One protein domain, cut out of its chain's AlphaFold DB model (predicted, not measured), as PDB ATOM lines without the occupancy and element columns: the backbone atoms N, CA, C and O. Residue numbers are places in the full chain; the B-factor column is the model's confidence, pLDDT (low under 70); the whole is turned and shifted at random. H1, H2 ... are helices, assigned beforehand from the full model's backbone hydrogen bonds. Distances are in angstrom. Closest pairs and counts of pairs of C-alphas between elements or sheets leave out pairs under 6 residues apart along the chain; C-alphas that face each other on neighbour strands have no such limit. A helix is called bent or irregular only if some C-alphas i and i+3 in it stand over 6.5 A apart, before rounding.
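This is residues 636 to 746 of the 746 residues of an uncharacterized protein of Anaerolineae bacterium (UniProt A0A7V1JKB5). Five helices pack into one body in which each winds on to a neighbour, going round from H1 to H2, H5, H4, H3 and back to H1, and a short tail with the small helix H6 sticks out at residues 740 to 746. H3 and H4 fold back on each other as a long hairpin, H1 runs beside H3, H2 crosses H1, and H5 crosses both H2 and H4. The printed part has 111 residues with six named helices in the order H1 to H6 and no named strand; its class is all helix, and the helix packing is mostly crossed. It is compact, with a radius of gyration of the C-alphas of 13.6 A, yet elongated in outline, spanning 47 by 26 by 22 A, with the tail adding to the length.

H1 is residues 638 to 651, 19.9 A long, beginning at C-alpha 638 (159.868, 14.896, 70.947). H2 is residues 657 to 670, 20.1 A. H3 is residues 678 to 695, 26.4 A. H4, the longest helix, is residues 701 to 719, 27.2 A, and its last C-alpha is at (149.177, 29.011, 85.306). H4 is irregular, but only just: C-alphas 703 and 706 are 6.8 A apart. H5 is residues 726 to 736, 14.9 A. H6 is residues 741 to 744, 5.2 A, ending at C-alpha 744 (181.654, 24.249, 101.277).

H1 and H2 touch, with C-alphas of Gly 644 and Ala 664 closest at 4.0 A, at a steep tilt of 66 degrees, opposite ways. H1 touches H3, through residues 686 to 693 of H3 alone, at a shallow tilt of 17 degrees, the same way; the closest C-alphas, of Leu 647 and Val 686, are 6.1 A apart. H2 touches H3 at a steep tilt of 51 degrees, with C-alphas of Phe 670 and Val 682 closest at 5.8 A. The hairpin of H3 and H4 has a shallow tilt of 30 degrees, opposite ways, with C-alphas of Ala 689 and Phe 708 closest at 6.2 A. H1 and H4 only just touch, with 3 pairs of C-alphas within 8 A, the closest being Leu 651 and Arg 704 at 6.6 A. H5 touches H2, with C-alphas of Ala 662 and Ala 727 closest at 4.7 A, and is only just about perpendicular to it at 72 degrees. H5 touches residues 705 to 710 of H4 alone, at a steep tilt of 52 degrees, with C-alphas of Ala 706 and Arg 735 closest at 4.5 A. H6 touches no helix. Every O i to N i+4 pair is within hydrogen-bond range in H1, H2 and H5, against 13 of 14 in H3 and 12 of 15 in H4; H6 is too short for such a pair.

The two C-alphas farthest apart, of Ala 674 and Leu 745, are 46.8 A apart. The printed part has no cut, no link is long, and it ends at the chain's last residue, 746. The mean pLDDT of the printed part is 90.3, and residues 744 to 746 are under 70.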
ATOM      1  N   LEU A 636     154.778  11.640  76.626       92.88
ATOM      2  CA  LEU A 636     155.881  12.557  76.341       92.88
ATOM      3  C   LEU A 636     156.209  12.544  74.844       92.88
ATOM      4  O   LEU A 636     156.301  11.495  74.210       92.88
ATOM      5  N   THR A 637     156.400  13.728  74.278       92.88
ATOM      6  CA  THR A 637     156.676  13.932  72.849       92.88
ATOM      7  C   THR A 637     158.128  14.353  72.609       92.88
ATOM      8  O   THR A 637     158.834  14.750  73.536       92.88
ATOM      9  N   ALA A 638     158.562  14.360  71.344       89.06
ATOM     10  CA  ALA A 638     159.868  14.896  70.947       89.06
ATOM     11  C   ALA A 638     160.089  16.349  71.393       89.06
ATOM     12  O   ALA A 638     161.209  16.727  71.734       89.06
ATOM     13  N   TYR A 639     159.019  17.148  71.401       92.25
ATOM     14  CA  TYR A 639     159.047  18.525  71.878       92.25
ATOM     15  C   TYR A 639     159.358  18.596  73.377       92.25
ATOM     16  O   TYR A 639     160.235  19.355  73.783       92.25
ATOM     17  N   ASP A 640     158.702  17.752  74.180       94.94
ATOM     18  CA  ASP A 640     158.875  17.734  75.637       94.94
ATOM     19  C   ASP A 640     160.305  17.335  76.014       94.94
ATOM     20  O   ASP A 640     160.946  18.014  76.809       94.94
ATOM     21  N   PHE A 641     160.849  16.291  75.380       94.19
ATOM     22  CA  PHE A 641     162.229  15.861  75.619       94.19
ATOM     23  C   PHE A 641     163.272  16.875  75.161       94.19
ATOM     24  O   PHE A 641     164.282  17.052  75.836       94.19
ATOM     25  N   ALA A 642     163.042  17.559  74.042       91.19
ATOM     26  CA  ALA A 642     163.985  18.556  73.560       91.19
ATOM     27  C   ALA A 642     164.026  19.801  74.457       91.19
ATOM     28  O   ALA A 642     165.110  20.282  74.779       91.19
ATOM     29  N   ARG A 643     162.865  20.292  74.908       94.38
ATOM     30  CA  ARG A 643     162.791  21.390  75.885       94.38
ATOM     31  C   ARG A 643     163.287  20.956  77.266       94.38
ATOM     32  O   ARG A 643     163.959  21.726  77.939       94.38
ATOM     33  N   GLY A 644     163.023  19.712  77.665       94.81
ATOM     34  CA  GLY A 644     163.569  19.128  78.890       94.81
ATOM     35  C   GLY A 644     165.098  19.052  78.872       94.81
ATOM     36  O   GLY A 644     165.744  19.394  79.859       94.81
ATOM     37  N   LEU A 645     165.691  18.685  77.730       93.44
ATOM     38  CA  LEU A 645     167.140  18.708  77.531       93.44
ATOM     39  C   LEU A 645     167.698  20.136  77.594       93.44
ATOM     40  O   LEU A 645     168.728  20.349  78.223       93.44
ATOM     41  N   GLU A 646     167.019  21.107  76.982       93.94
ATOM     42  CA  GLU A 646     167.406  22.523  77.030       93.94
ATOM     43  C   GLU A 646     167.401  23.073  78.468       93.94
ATOM     44  O   GLU A 646     168.340  23.762  78.873       93.94
ATOM     45  N   LEU A 647     166.387  22.721  79.268       95.38
ATOM     46  CA  LEU A 647     166.335  23.050  80.695       95.38
ATOM     47  C   LEU A 647     167.482  22.388  81.464       95.38
ATOM     48  O   LEU A 647     168.180  23.062  82.224       95.38
ATOM     49  N   ALA A 648     167.716  21.093  81.232       93.69
ATOM     50  CA  ALA A 648     168.817  20.369  81.855       93.69
ATOM     51  C   ALA A 648     170.170  21.020  81.528       93.69
ATOM     52  O   ALA A 648     171.006  21.168  82.414       93.69
ATOM     53  N   ASP A 649     170.389  21.430  80.278       92.50
ATOM     54  CA  ASP A 649     171.644  22.046  79.832       92.50
ATOM     55  C   ASP A 649     171.854  23.414  80.466       92.50
ATOM     56  O   ASP A 649     172.888  23.671  81.087       92.50
ATOM     57  N   THR A 650     170.809  24.240  80.447       93.25
ATOM     58  CA  THR A 650     170.819  25.574  81.054       93.25
ATOM     59  C   THR A 650     171.117  25.521  82.558       93.25
ATOM     60  O   THR A 650     171.806  26.390  83.094       93.25
ATOM     61  N   LEU A 651     170.650  24.476  83.249       93.00
ATOM     62  CA  LEU A 651     170.869  24.274  84.685       93.00
ATOM     63  C   LEU A 651     172.159  23.492  85.010       93.00
ATOM     64  O   LEU A 651     172.545  23.389  86.181       93.00
ATOM     65  N   GLY A 652     172.869  22.986  83.996       91.31
ATOM     66  CA  GLY A 652     174.092  22.190  84.144       91.31
ATOM     67  C   GLY A 652     173.862  20.761  84.650       91.31
ATOM     68  O   GLY A 652     174.714  20.216  85.343       91.31
ATOM     69  N   ARG A 653     172.708  20.166  84.329       87.88
ATOM     70  CA  ARG A 653     172.252  18.828  84.745       87.88
ATOM     71  C   ARG A 653     172.095  17.838  83.587       87.88
ATOM     72  O   ARG A 653     171.386  16.846  83.679       87.88
ATOM     73  N   THR A 654     172.792  18.043  82.473       85.62
ATOM     74  CA  THR A 654     172.705  17.117  81.328       85.62
ATOM     75  C   THR A 654     173.382  15.777  81.564       85.62
ATOM     76  O   THR A 654     173.297  14.924  80.688       85.62
ATOM     77  N   ALA A 655     174.085  15.565  82.682       84.56
ATOM     78  CA  ALA A 655     174.883  14.361  82.916       84.56
ATOM     79  C   ALA A 655     174.042  13.077  82.998       84.56
ATOM     80  O   ALA A 655     174.496  12.031  82.529       84.56
ATOM     81  N   HIS A 656     172.820  13.158  83.535       86.25
ATOM     82  CA  HIS A 656     171.970  11.996  83.780       86.25
ATOM     83  C   HIS A 656     170.695  12.020  82.918       86.25
ATOM     84  O   HIS A 656     169.974  13.017  82.919       86.25
ATOM     85  N   PRO A 657     170.348  10.916  82.222       89.19
ATOM     86  CA  PRO A 657     169.099  10.818  81.455       89.19
ATOM     87  C   PRO A 657     167.832  11.041  82.298       89.19
ATOM     88  O   PRO A 657     166.823  11.521  81.787       89.19
ATOM     89  N   ASN A 658     167.886  10.726  83.596       89.06
ATOM     90  CA  ASN A 658     166.766  10.928  84.516       89.06
ATOM     91  C   ASN A 658     166.428  12.413  84.704       89.06
ATOM     92  O   ASN A 658     165.247  12.748  84.751       89.06
ATOM     93  N   ASP A 659     167.433  13.291  84.721       90.94
ATOM     94  CA  ASP A 659     167.229  14.738  84.831       90.94
ATOM     95  C   ASP A 659     166.485  15.244  83.585       90.94
ATOM     96  O   ASP A 659     165.458  15.913  83.685       90.94
ATOM     97  N   VAL A 660     166.932  14.828  82.392       93.38
ATOM     98  CA  VAL A 660     166.276  15.165  81.113       93.38
ATOM     99  C   VAL A 660     164.822  14.693  81.096       93.38
ATOM    100  O   VAL A 660     163.942  15.429  80.650       93.38
ATOM    101  N   ARG A 661     164.549  13.485  81.602       93.44
ATOM    102  CA  ARG A 661     163.186  12.958  81.719       93.44
ATOM    103  C   ARG A 661     162.335  13.793  82.676       93.44
ATOM    104  O   ARG A 661     161.221  14.153  82.310       93.44
ATOM    105  N   ALA A 662     162.836  14.108  83.867       91.75
ATOM    106  CA  ALA A 662     162.092  14.892  84.849       91.75
ATOM    107  C   ALA A 662     161.745  16.289  84.307       91.75
ATOM    108  O   ALA A 662     160.605  16.738  84.426       91.75
ATOM    109  N   TYR A 663     162.685  16.943  83.615       95.62
ATOM    110  CA  TYR A 663     162.412  18.216  82.950       95.62
ATOM    111  C   TYR A 663     161.469  18.075  81.749       95.62
ATOM    112  O   TYR A 663     160.663  18.971  81.511       95.62
ATOM    113  N   ALA A 664     161.505  16.962  81.013       95.56
ATOM    114  CA  ALA A 664     160.532  16.692  79.953       95.56
ATOM    115  C   ALA A 664     159.111  16.527  80.514       95.56
ATOM    116  O   ALA A 664     158.154  17.045  79.943       95.56
ATOM    117  N   GLU A 665     158.963  15.855  81.657       94.75
ATOM    118  CA  GLU A 665     157.686  15.737  82.367       94.75
ATOM    119  C   GLU A 665     157.202  17.092  82.902       94.75
ATOM    120  O   GLU A 665     156.015  17.407  82.788       94.75
ATOM    121  N   LEU A 666     158.116  17.940  83.389       95.25
ATOM    122  CA  LEU A 666     157.804  19.316  83.772       95.25
ATOM    123  C   LEU A 666     157.295  20.123  82.567       95.25
ATOM    124  O   LEU A 666     156.223  20.720  82.635       95.25
ATOM    125  N   VAL A 667     157.997  20.079  81.432       96.12
ATOM    126  CA  VAL A 667     157.554  20.725  80.184       96.12
ATOM    127  C   VAL A 667     156.181  20.207  79.755       96.12
ATOM    128  O   VAL A 667     155.301  20.994  79.408       96.12
ATOM    129  N   HIS A 668     155.969  18.893  79.813       94.75
ATOM    130  CA  HIS A 668     154.704  18.268  79.445       94.75
ATOM    131  C   HIS A 668     153.537  18.731  80.334       94.75
ATOM    132  O   HIS A 668     152.424  18.924  79.833       94.75
ATOM    133  N   ALA A 669     153.788  18.948  81.630       93.94
ATOM    134  CA  ALA A 669     152.808  19.493  82.565       93.94
ATOM    135  C   ALA A 669     152.433  20.941  82.210       93.94
ATOM    136  O   ALA A 669     151.248  21.265  82.139       93.94
ATOM    137  N   PHE A 670     153.419  21.790  81.897       94.81
ATOM    138  CA  PHE A 670     153.180  23.169  81.446       94.81
ATOM    139  C   PHE A 670     152.487  23.238  80.080       94.81
ATOM    140  O   PHE A 670     151.706  24.150  79.818       94.81
ATOM    141  N   ARG A 671     152.695  22.238  79.219       93.94
ATOM    142  CA  ARG A 671     152.013  22.142  77.925       93.94
ATOM    143  C   ARG A 671     150.532  21.765  78.040       93.94
ATOM    144  O   ARG A 671     149.815  21.851  77.045       93.94
ATOM    145  N   ASN A 672     150.064  21.304  79.201       92.25
ATOM    146  CA  ASN A 672     148.683  20.862  79.363       92.25
ATOM    147  C   ASN A 672     147.707  22.011  79.032       92.25
ATOM    148  O   ASN A 672     147.727  23.034  79.720       92.25
ATOM    149  N   PRO A 673     146.825  21.868  78.021       85.88
ATOM    150  CA  PRO A 673     145.892  22.926  77.638       85.88
ATOM    151  C   PRO A 673     144.906  23.273  78.760       85.88
ATOM    152  O   PRO A 673     144.438  24.407  78.834       85.88
ATOM    153  N   ALA A 674     144.627  22.333  79.673       87.56
ATOM    154  CA  ALA A 674     143.810  22.600  80.855       87.56
ATOM    155  C   ALA A 674     144.475  23.604  81.812       87.56
ATOM    156  O   ALA A 674     143.783  24.325  82.526       87.56
ATOM    157  N   ALA A 675     145.807  23.684  81.794       81.44
ATOM    158  CA  ALA A 675     146.594  24.516  82.688       81.44
ATOM    159  C   ALA A 675     146.907  25.912  82.120       81.44
ATOM    160  O   ALA A 675     147.846  26.538  82.585       81.44
ATOM    161  N   ARG A 676     146.181  26.393  81.092       85.75
ATOM    162  CA  ARG A 676     146.289  27.737  80.457       85.75
ATOM    163  C   ARG A 676     147.689  28.205  79.998       85.75
ATOM    164  O   ARG A 676     147.777  29.254  79.374       85.75
ATOM    165  N   ALA A 677     148.751  27.454  80.269       86.50
ATOM    166  CA  ALA A 677     150.140  27.781  79.980       86.50
ATOM    167  C   ALA A 677     150.474  27.543  78.505       86.50
ATOM    168  O   ALA A 677     150.998  28.429  77.835       86.50
ATOM    169  N   GLY A 678     150.161  26.351  77.987       90.31
ATOM    170  CA  GLY A 678     150.410  26.009  76.589       90.31
ATOM    171  C   GLY A 678     151.887  26.169  76.201       90.31
ATOM    172  O   GLY A 678     152.777  25.721  76.919       90.31
ATOM    173  N   ALA A 679     152.154  26.754  75.032       89.50
ATOM    174  CA  ALA A 679     153.518  27.042  74.577       89.50
ATOM    175  C   ALA A 679     154.179  28.160  75.399       89.50
ATOM    176  O   ALA A 679     155.347  28.042  75.759       89.50
ATOM    177  N   GLU A 680     153.411  29.189  75.763       91.19
ATOM    178  CA  GLU A 680     153.905  30.365  76.485       91.19
ATOM    179  C   GLU A 680     154.462  29.998  77.863       91.19
ATOM    180  O   GLU A 680     155.527  30.475  78.243       91.19
ATOM    181  N   GLY A 681     153.790  29.107  78.598       93.12
ATOM    182  CA  GLY A 681     154.290  28.655  79.897       93.12
ATOM    183  C   GLY A 681     155.573  27.826  79.794       93.12
ATOM    184  O   GLY A 681     156.431  27.928  80.667       93.12
ATOM    185  N   VAL A 682     155.743  27.051  78.715       95.00
ATOM    186  CA  VAL A 682     156.995  26.323  78.449       95.00
ATOM    187  C   VAL A 682     158.123  27.295  78.107       95.00
ATOM    188  O   VAL A 682     159.218  27.169  78.649       95.00
ATOM    189  N   ASP A 683     157.866  28.279  77.248       94.25
ATOM    190  CA  ASP A 683     158.875  29.270  76.867       94.25
ATOM    191  C   ASP A 683     159.275  30.146  78.062       94.25
ATOM    192  O   ASP A 683     160.461  30.400  78.275       94.25
ATOM    193  N   ALA A 684     158.317  30.528  78.908       94.75
ATOM    194  CA  ALA A 684     158.597  31.258  80.136       94.75
ATOM    195  C   ALA A 684     159.418  30.413  81.135       94.75
ATOM    196  O   ALA A 684     160.270  30.957  81.835       94.75
ATOM    197  N   LEU A 685     159.203  29.090  81.193       96.06
ATOM    198  CA  LEU A 685     159.983  28.185  82.045       96.06
ATOM    199  C   LEU A 685     161.444  28.111  81.574       96.06
ATOM    200  O   LEU A 685     162.368  28.165  82.387       96.06
ATOM    201  N   VAL A 686     161.657  28.033  80.256       95.88
ATOM    202  CA  VAL A 686     162.994  28.072  79.644       95.88
ATOM    203  C   VAL A 686     163.666  29.423  79.886       95.88
ATOM    204  O   VAL A 686     164.838  29.468  80.260       95.88
ATOM    205  N   GLU A 687     162.936  30.525  79.742       96.12
ATOM    206  CA  GLU A 687     163.476  31.864  79.981       96.12
ATOM    207  C   GLU A 687     163.836  32.084  81.457       96.12
ATOM    208  O   GLU A 687     164.884  32.656  81.759       96.12
ATOM    209  N   ALA A 688     163.046  31.546  82.391       96.25
ATOM    210  CA  ALA A 688     163.385  31.541  83.811       96.25
ATOM    211  C   ALA A 688     164.696  30.782  84.075       96.25
ATOM    212  O   ALA A 688     165.565  31.292  84.787       96.25
ATOM    213  N   ALA A 689     164.887  29.609  83.458       96.44
ATOM    214  CA  ALA A 689     166.143  28.865  83.562       96.44
ATOM    215  C   ALA A 689     167.332  29.678  83.025       96.44
ATOM    216  O   ALA A 689     168.374  29.743  83.680       96.44
ATOM    217  N   ARG A 690     167.183  30.341  81.868       96.00
ATOM    218  CA  ARG A 690     168.241  31.173  81.268       96.00
ATOM    219  C   ARG A 690     168.562  32.403  82.108       96.00
ATOM    220  O   ARG A 690     169.737  32.699  82.311       96.00
ATOM    221  N   SER A 691     167.542  33.085  82.621       96.25
ATOM    222  CA  SER A 691     167.696  34.249  83.496       96.25
ATOM    223  C   SER A 691     168.478  33.884  84.759       96.25
ATOM    224  O   SER A 691     169.464  34.541  85.091       96.25
ATOM    225  N   ILE A 692     168.109  32.775  85.407       94.50
ATOM    226  CA  ILE A 692     168.818  32.256  86.580       94.50
ATOM    227  C   ILE A 692     170.242  31.860  86.196       94.50
ATOM    228  O   ILE A 692     171.191  32.258  86.864       94.50
ATOM    229  N   ASN A 693     170.440  31.151  85.087       93.81
ATOM    230  CA  ASN A 693     171.786  30.830  84.624       93.81
ATOM    231  C   ASN A 693     172.651  32.092  84.426       93.81
ATOM    232  O   ASN A 693     173.801  32.111  84.859       93.81
ATOM    233  N   GLY A 694     172.076  33.162  83.869       93.25
ATOM    234  CA  GLY A 694     172.708  34.473  83.715       93.25
ATOM    235  C   GLY A 694     173.085  35.151  85.039       93.25
ATOM    236  O   GLY A 694     174.149  35.758  85.138       93.25
ATOM    237  N   GLN A 695     172.257  35.018  86.079       94.62
ATOM    238  CA  GLN A 695     172.530  35.574  87.414       94.62
ATOM    239  C   GLN A 695     173.680  34.863  88.139       94.62
ATOM    240  O   GLN A 695     174.364  35.471  88.962       94.62
ATOM    241  N   PHE A 696     173.904  33.585  87.831       90.19
ATOM    242  CA  PHE A 696     174.885  32.729  88.502       90.19
ATOM    243  C   PHE A 696     176.067  32.344  87.595       90.19
ATOM    244  O   PHE A 696     176.751  31.354  87.862       90.19
ATOM    245  N   VAL A 697     176.338  33.110  86.531       90.25
ATOM    246  CA  VAL A 697     177.499  32.872  85.655       90.25
ATOM    247  C   VAL A 697     178.786  32.874  86.486       90.25
ATOM    248  O   VAL A 697     179.054  33.806  87.241       90.25
ATOM    249  N   GLY A 698     179.585  31.812  86.353       86.38
ATOM    250  CA  GLY A 698     180.836  31.632  87.100       86.38
ATOM    251  C   GLY A 698     180.675  31.034  88.502       86.38
ATOM    252  O   GLY A 698     181.678  30.797  89.168       86.38
ATOM    253  N   GLN A 699     179.448  30.754  88.950       88.06
ATOM    254  CA  GLN A 699     179.198  30.022  90.190       88.06
ATOM    255  C   GLN A 699     178.946  28.532  89.927       88.06
ATOM    256  O   GLN A 699     178.602  28.115  88.819       88.06
ATOM    257  N   SER A 700     179.109  27.716  90.969       84.44
ATOM    258  CA  SER A 700     178.805  26.289  90.921       84.44
ATOM    259  C   SER A 700     177.343  26.048  90.533       84.44
ATOM    260  O   SER A 700     176.425  26.727  90.997       84.44
ATOM    261  N   GLY A 701     177.121  25.043  89.681       82.81
ATOM    262  CA  GLY A 701     175.824  24.848  89.040       82.81
ATOM    263  C   GLY A 701     174.655  24.629  89.998       82.81
ATOM    264  O   GLY A 701     173.546  25.062  89.693       82.81
ATOM    265  N   TRP A 702     174.924  24.052  91.170       86.88
ATOM    266  CA  TRP A 702     173.926  23.751  92.194       86.88
ATOM    267  C   TRP A 702     173.264  24.989  92.806       86.88
ATOM    268  O   TRP A 702     172.106  24.921  93.211       86.88
ATOM    269  N   LYS A 703     173.928  26.155  92.797       88.44
ATOM    270  CA  LYS A 703     173.337  27.407  93.306       88.44
ATOM    271  C   LYS A 703     172.149  27.891  92.466       88.44
ATOM    272  O   LYS A 703     171.333  28.665  92.952       88.44
ATOM    273  N   ARG A 704     172.022  27.402  91.226       92.00
ATOM    274  CA  ARG A 704     170.917  27.716  90.302       92.00
ATOM    275  C   ARG A 704     169.658  26.886  90.571       92.00
ATOM    276  O   ARG A 704     168.580  27.261  90.124       92.00
ATOM    277  N   TRP A 705     169.785  25.761  91.271       92.50
ATOM    278  CA  TRP A 705     168.749  24.728  91.330       92.50
ATOM    279  C   TRP A 705     167.555  25.121  92.197       92.50
ATOM    280  O   TRP A 705     166.427  25.100  91.706       92.50
ATOM    281  N   ALA A 706     167.790  25.566  93.433       92.75
ATOM    282  CA  ALA A 706     166.715  26.021  94.315       92.75
ATOM    283  C   ALA A 706     165.968  27.259  93.761       92.75
ATOM    284  O   ALA A 706     164.739  27.209  93.683       92.75
ATOM    285  N   PRO A 707     166.649  28.319  93.258       95.38
ATOM    286  CA  PRO A 707     165.964  29.445  92.618       95.38
ATOM    287  C   PRO A 707     165.095  29.038  91.425       95.38
ATOM    288  O   PRO A 707     164.007  29.589  91.242       95.38
ATOM    289  N   PHE A 708     165.556  28.073  90.619       96.12
ATOM    290  CA  PHE A 708     164.782  27.569  89.487       96.12
ATOM    291  C   PHE A 708     163.560  26.785  89.952       96.12
ATOM    292  O   PHE A 708     162.473  27.011  89.428       96.12
ATOM    293  N   ALA A 709     163.709  25.924  90.960       94.88
ATOM    294  CA  ALA A 709     162.585  25.173  91.501       94.88
ATOM    295  C   ALA A 709     161.495  26.099  92.064       94.88
ATOM    296  O   ALA A 709     160.310  25.901  91.795       94.88
ATOM    297  N   ASP A 710     161.893  27.171  92.750       95.31
ATOM    298  CA  ASP A 710     160.968  28.185  93.254       95.31
ATOM    299  C   ASP A 710     160.300  28.991  92.137       95.31
ATOM    300  O   ASP A 710     159.118  29.325  92.233       95.31
ATOM    301  N   ALA A 711     161.033  29.307  91.066       95.81
ATOM    302  CA  ALA A 711     160.458  29.952  89.892       95.81
ATOM    303  C   ALA A 711     159.441  29.036  89.196       95.81
ATOM    304  O   ALA A 711     158.321  29.473  88.933       95.81
ATOM    305  N   ALA A 712     159.788  27.767  88.974       95.44
ATOM    306  CA  ALA A 712     158.915  26.780  88.353       95.44
ATOM    307  C   ALA A 712     157.624  26.566  89.159       95.44
ATOM    308  O   ALA A 712     156.545  26.535  88.573       95.44
ATOM    309  N   GLU A 713     157.694  26.491  90.493       95.50
ATOM    310  CA  GLU A 713     156.495  26.348  91.330       95.50
ATOM    311  C   GLU A 713     155.616  27.607  91.311       95.50
ATOM    312  O   GLU A 713     154.399  27.497  91.155       95.50
ATOM    313  N   ARG A 714     156.203  28.812  91.389       96.38
ATOM    314  CA  ARG A 714     155.438  30.067  91.257       96.38
ATOM    315  C   ARG A 714     154.723  30.150  89.913       96.38
ATOM    316  O   ARG A 714     153.561  30.545  89.856       96.38
ATOM    317  N   MET A 715     155.398  29.749  88.840       95.62
ATOM    318  CA  MET A 715     154.797  29.701  87.512       95.62
ATOM    319  C   MET A 715     153.692  28.650  87.440       95.62
ATOM    320  O   MET A 715     152.618  28.927  86.917       95.62
ATOM    321  N   ALA A 716     153.900  27.468  88.018       94.25
ATOM    322  CA  ALA A 716     152.871  26.440  88.066       94.25
ATOM    323  C   ALA A 716     151.618  26.922  88.812       94.25
ATOM    324  O   ALA A 716     150.510  26.726  88.322       94.25
ATOM    325  N   GLN A 717     151.779  27.645  89.923       94.75
ATOM    326  CA  GLN A 717     150.671  28.292  90.633       94.75
ATOM    327  C   GLN A 717     149.989  29.375  89.783       94.75
ATOM    328  O   GLN A 717     148.763  29.420  89.726       94.75
ATOM    329  N   GLN A 718     150.765  30.216  89.088       95.56
ATOM    330  CA  GLN A 718     150.244  31.277  88.221       95.56
ATOM    331  C   GLN A 718     149.410  30.725  87.055       95.56
ATOM    332  O   GLN A 718     148.364  31.287  86.726       95.56
ATOM    333  N   TYR A 719     149.863  29.637  86.434       93.69
ATOM    334  CA  TYR A 719     149.177  29.011  85.306       93.69
ATOM    335  C   TYR A 719     148.119  27.979  85.744       93.69
ATOM    336  O   TYR A 719     147.235  27.632  84.970       93.69
ATOM    337  N   GLY A 720     148.132  27.523  87.000       92.81
ATOM    338  CA  GLY A 720     147.259  26.439  87.468       92.81
ATOM    339  C   GLY A 720     147.721  25.052  87.002       92.81
ATOM    340  O   GLY A 720     146.904  24.152  86.816       92.81
ATOM    341  N   VAL A 721     149.027  24.875  86.793       93.75
ATOM    342  CA  VAL A 721     149.664  23.594  86.463       93.75
ATOM    343  C   VAL A 721     149.840  22.784  87.750       93.75
ATOM    344  O   VAL A 721     150.499  23.227  88.687       93.75
ATOM    345  N   GLN A 722     149.294  21.568  87.795       91.12
ATOM    346  CA  GLN A 722     149.601  20.615  88.864       91.12
ATOM    347  C   GLN A 722     150.856  19.820  88.495       91.12
ATOM    348  O   GLN A 722     150.827  18.989  87.587       91.12
ATOM    349  N   ILE A 723     151.963  20.071  89.198       89.81
ATOM    350  CA  ILE A 723     153.199  19.299  89.041       89.81
ATOM    351  C   ILE A 723     153.092  18.058  89.932       89.81
ATOM    352  O   ILE A 723     152.859  18.164  91.132       89.81
ATOM    353  N   SER A 724     153.238  16.872  89.347       90.00
ATOM    354  CA  SER A 724     153.156  15.594  90.059       90.00
ATOM    355  C   SER A 724     154.186  14.601  89.517       90.00
ATOM    356  O   SER A 724     154.824  14.856  88.495       90.00
ATOM    357  N   GLY A 725     154.364  13.473  90.212       88.75
ATOM    358  CA  GLY A 725     155.253  12.397  89.771       88.75
ATOM    359  C   GLY A 725     156.743  12.778  89.798       88.75
ATOM    360  O   GLY A 725     157.148  13.575  90.647       88.75
ATOM    361  N   PRO A 726     157.566  12.219  88.889       82.06
ATOM    362  CA  PRO A 726     159.013  12.449  88.875       82.06
ATOM    363  C   PRO A 726     159.413  13.923  88.732       82.06
ATOM    364  O   PRO A 726     160.397  14.336  89.340       82.06
ATOM    365  N   ALA A 727     158.636  14.742  88.015       84.50
ATOM    366  CA  ALA A 727     158.864  16.188  87.954       84.50
ATOM    367  C   ALA A 727     158.750  16.871  89.333       84.50
ATOM    368  O   ALA A 727     159.566  17.727  89.659       84.50
ATOM    369  N   ALA A 728     157.772  16.486  90.163       90.31
ATOM    370  CA  ALA A 728     157.624  17.037  91.515       90.31
ATOM    371  C   ALA A 728     158.776  16.595  92.429       90.31
ATOM    372  O   ALA A 728     159.355  17.421  93.133       90.31
ATOM    373  N   THR A 729     159.145  15.312  92.363       89.56
ATOM    374  CA  THR A 729     160.285  14.764  93.111       89.56
ATOM    375  C   THR A 729     161.592  15.459  92.734       89.56
ATOM    376  O   THR A 729     162.390  15.771  93.610       89.56
ATOM    377  N   GLU A 730     161.804  15.752  91.450       88.06
ATOM    378  CA  GLU A 730     162.999  16.461  90.998       88.06
ATOM    379  C   GLU A 730     163.025  17.912  91.489       88.06
ATOM    380  O   GLU A 730     164.065  18.381  91.938       88.06
ATOM    381  N   LEU A 731     161.894  18.626  91.490       89.19
ATOM    382  CA  LEU A 731     161.835  19.979  92.058       89.19
ATOM    383  C   LEU A 731     162.118  19.994  93.565       89.19
ATOM    384  O   LEU A 731     162.840  20.868  94.048       89.19
ATOM    385  N   GLU A 732     161.600  19.018  94.308       92.25
ATOM    386  CA  GLU A 732     161.913  18.852  95.729       92.25
ATOM    387  C   GLU A 732     163.392  18.502  95.943       92.25
ATOM    388  O   GLU A 732     164.043  19.036  96.845       92.25
ATOM    389  N   HIS A 733     163.964  17.669  95.072       89.62
ATOM    390  CA  HIS A 733     165.385  17.356  95.088       89.62
ATOM    391  C   HIS A 733     166.247  18.596  94.807       89.62
ATOM    392  O   HIS A 733     167.188  18.859  95.546       89.62
ATOM    393  N   LEU A 734     165.893  19.418  93.814       88.38
ATOM    394  CA  LEU A 734     166.589  20.672  93.494       88.38
ATOM    395  C   LEU A 734     166.559  21.677  94.658       88.38
ATOM    396  O   LEU A 734     167.511  22.438  94.828       88.38
ATOM    397  N   ARG A 735     165.491  21.675  95.465       90.81
ATOM    398  CA  ARG A 735     165.373  22.499  96.681       90.81
ATOM    399  C   ARG A 735     166.194  21.971  97.845       90.81
ATOM    400  O   ARG A 735     166.817  22.746  98.562       90.81
ATOM    401  N   SER A 736     166.135  20.662  98.057       89.88
ATOM    402  CA  SER A 736     166.765  19.991  99.196       89.88
ATOM    403  C   SER A 736     168.234  19.654  98.961       89.88
ATOM    404  O   SER A 736     168.915  19.250  99.903       89.88
ATOM    405  N   PHE A 737     168.742  19.832  97.736       89.06
ATOM    406  CA  PHE A 737     170.133  19.568  97.405       89.06
ATOM    407  C   PHE A 737     171.063  20.475  98.215       89.06
ATOM    408  O   PHE A 737     171.264  21.651  97.904       89.06
ATOM    409  N   GLN A 738     171.665  19.901  99.254       82.62
ATOM    410  CA  GLN A 738     172.810  20.485  99.928       82.62
ATOM    411  C   GLN A 738     174.074  19.962  99.243       82.62
ATOM    412  O   GLN A 738     174.208  18.745  99.080       82.62
ATOM    413  N   PRO A 739     175.002  20.840  98.821       79.44
ATOM    414  CA  PRO A 739     176.280  20.375  98.307       79.44
ATOM    415  C   PRO A 739     176.982  19.531  99.385       79.44
ATOM    416  O   PRO A 739     176.823  19.811 100.579       79.44
ATOM    417  N   PRO A 740     177.766  18.510  98.997       77.94
ATOM    418  CA  PRO A 740     178.598  17.782  99.948       77.94
ATOM    419  C   PRO A 740     179.433  18.778 100.760       77.94
ATOM    420  O   PRO A 740     179.953  19.735 100.188       77.94
ATOM    421  N   ALA A 741     179.577  18.560 102.072       78.69
ATOM    422  CA  ALA A 741     180.282  19.487 102.967       78.69
ATOM    423  C   ALA A 741     181.717  19.817 102.501       78.69
ATOM    424  O   ALA A 741     182.236  20.889 102.793       78.69
ATOM    425  N   GLU A 742     182.323  18.924 101.719       74.81
ATOM    426  CA  GLU A 742     183.632  19.096 101.086       74.81
ATOM    427  C   GLU A 742     183.669  20.257 100.071       74.81
ATOM    428  O   GLU A 742     184.687  20.929  99.964       74.81
ATOM    429  N   PHE A 743     182.554  20.566  99.399       71.06
ATOM    430  CA  PHE A 743     182.428  21.705  98.475       71.06
ATOM    431  C   PHE A 743     182.110  23.036  99.172       71.06
ATOM    432  O   PHE A 743     182.028  24.063  98.505       71.06
ATOM    433  N   LEU A 744     181.873  23.029 100.487       66.00
ATOM    434  CA  LEU A 744     181.654  24.249 101.277       66.00
ATOM    435  C   LEU A 744     182.960  24.813 101.866       66.00
ATOM    436  O   LEU A 744     182.926  25.863 102.504       66.00
ATOM    437  N   LEU A 745     184.083  24.106 101.688       66.06
ATOM    438  CA  LEU A 745     185.412  24.502 102.169       66.06
ATOM    439  C   LEU A 745     186.281  25.180 101.091       66.06
ATOM    440  O   LEU A 745     187.360  25.670 101.425       66.06
ATOM    441  N   GLU A 746     185.806  25.229  99.844       51.56
ATOM    442  CA  GLU A 746     186.326  26.062  98.744       51.56
ATOM    443  C   GLU A 746     185.457  27.313  98.566       51.56
ATOM    444  O   GLU A 746     186.037  28.392  98.300       51.56
TER     445      GLU A 746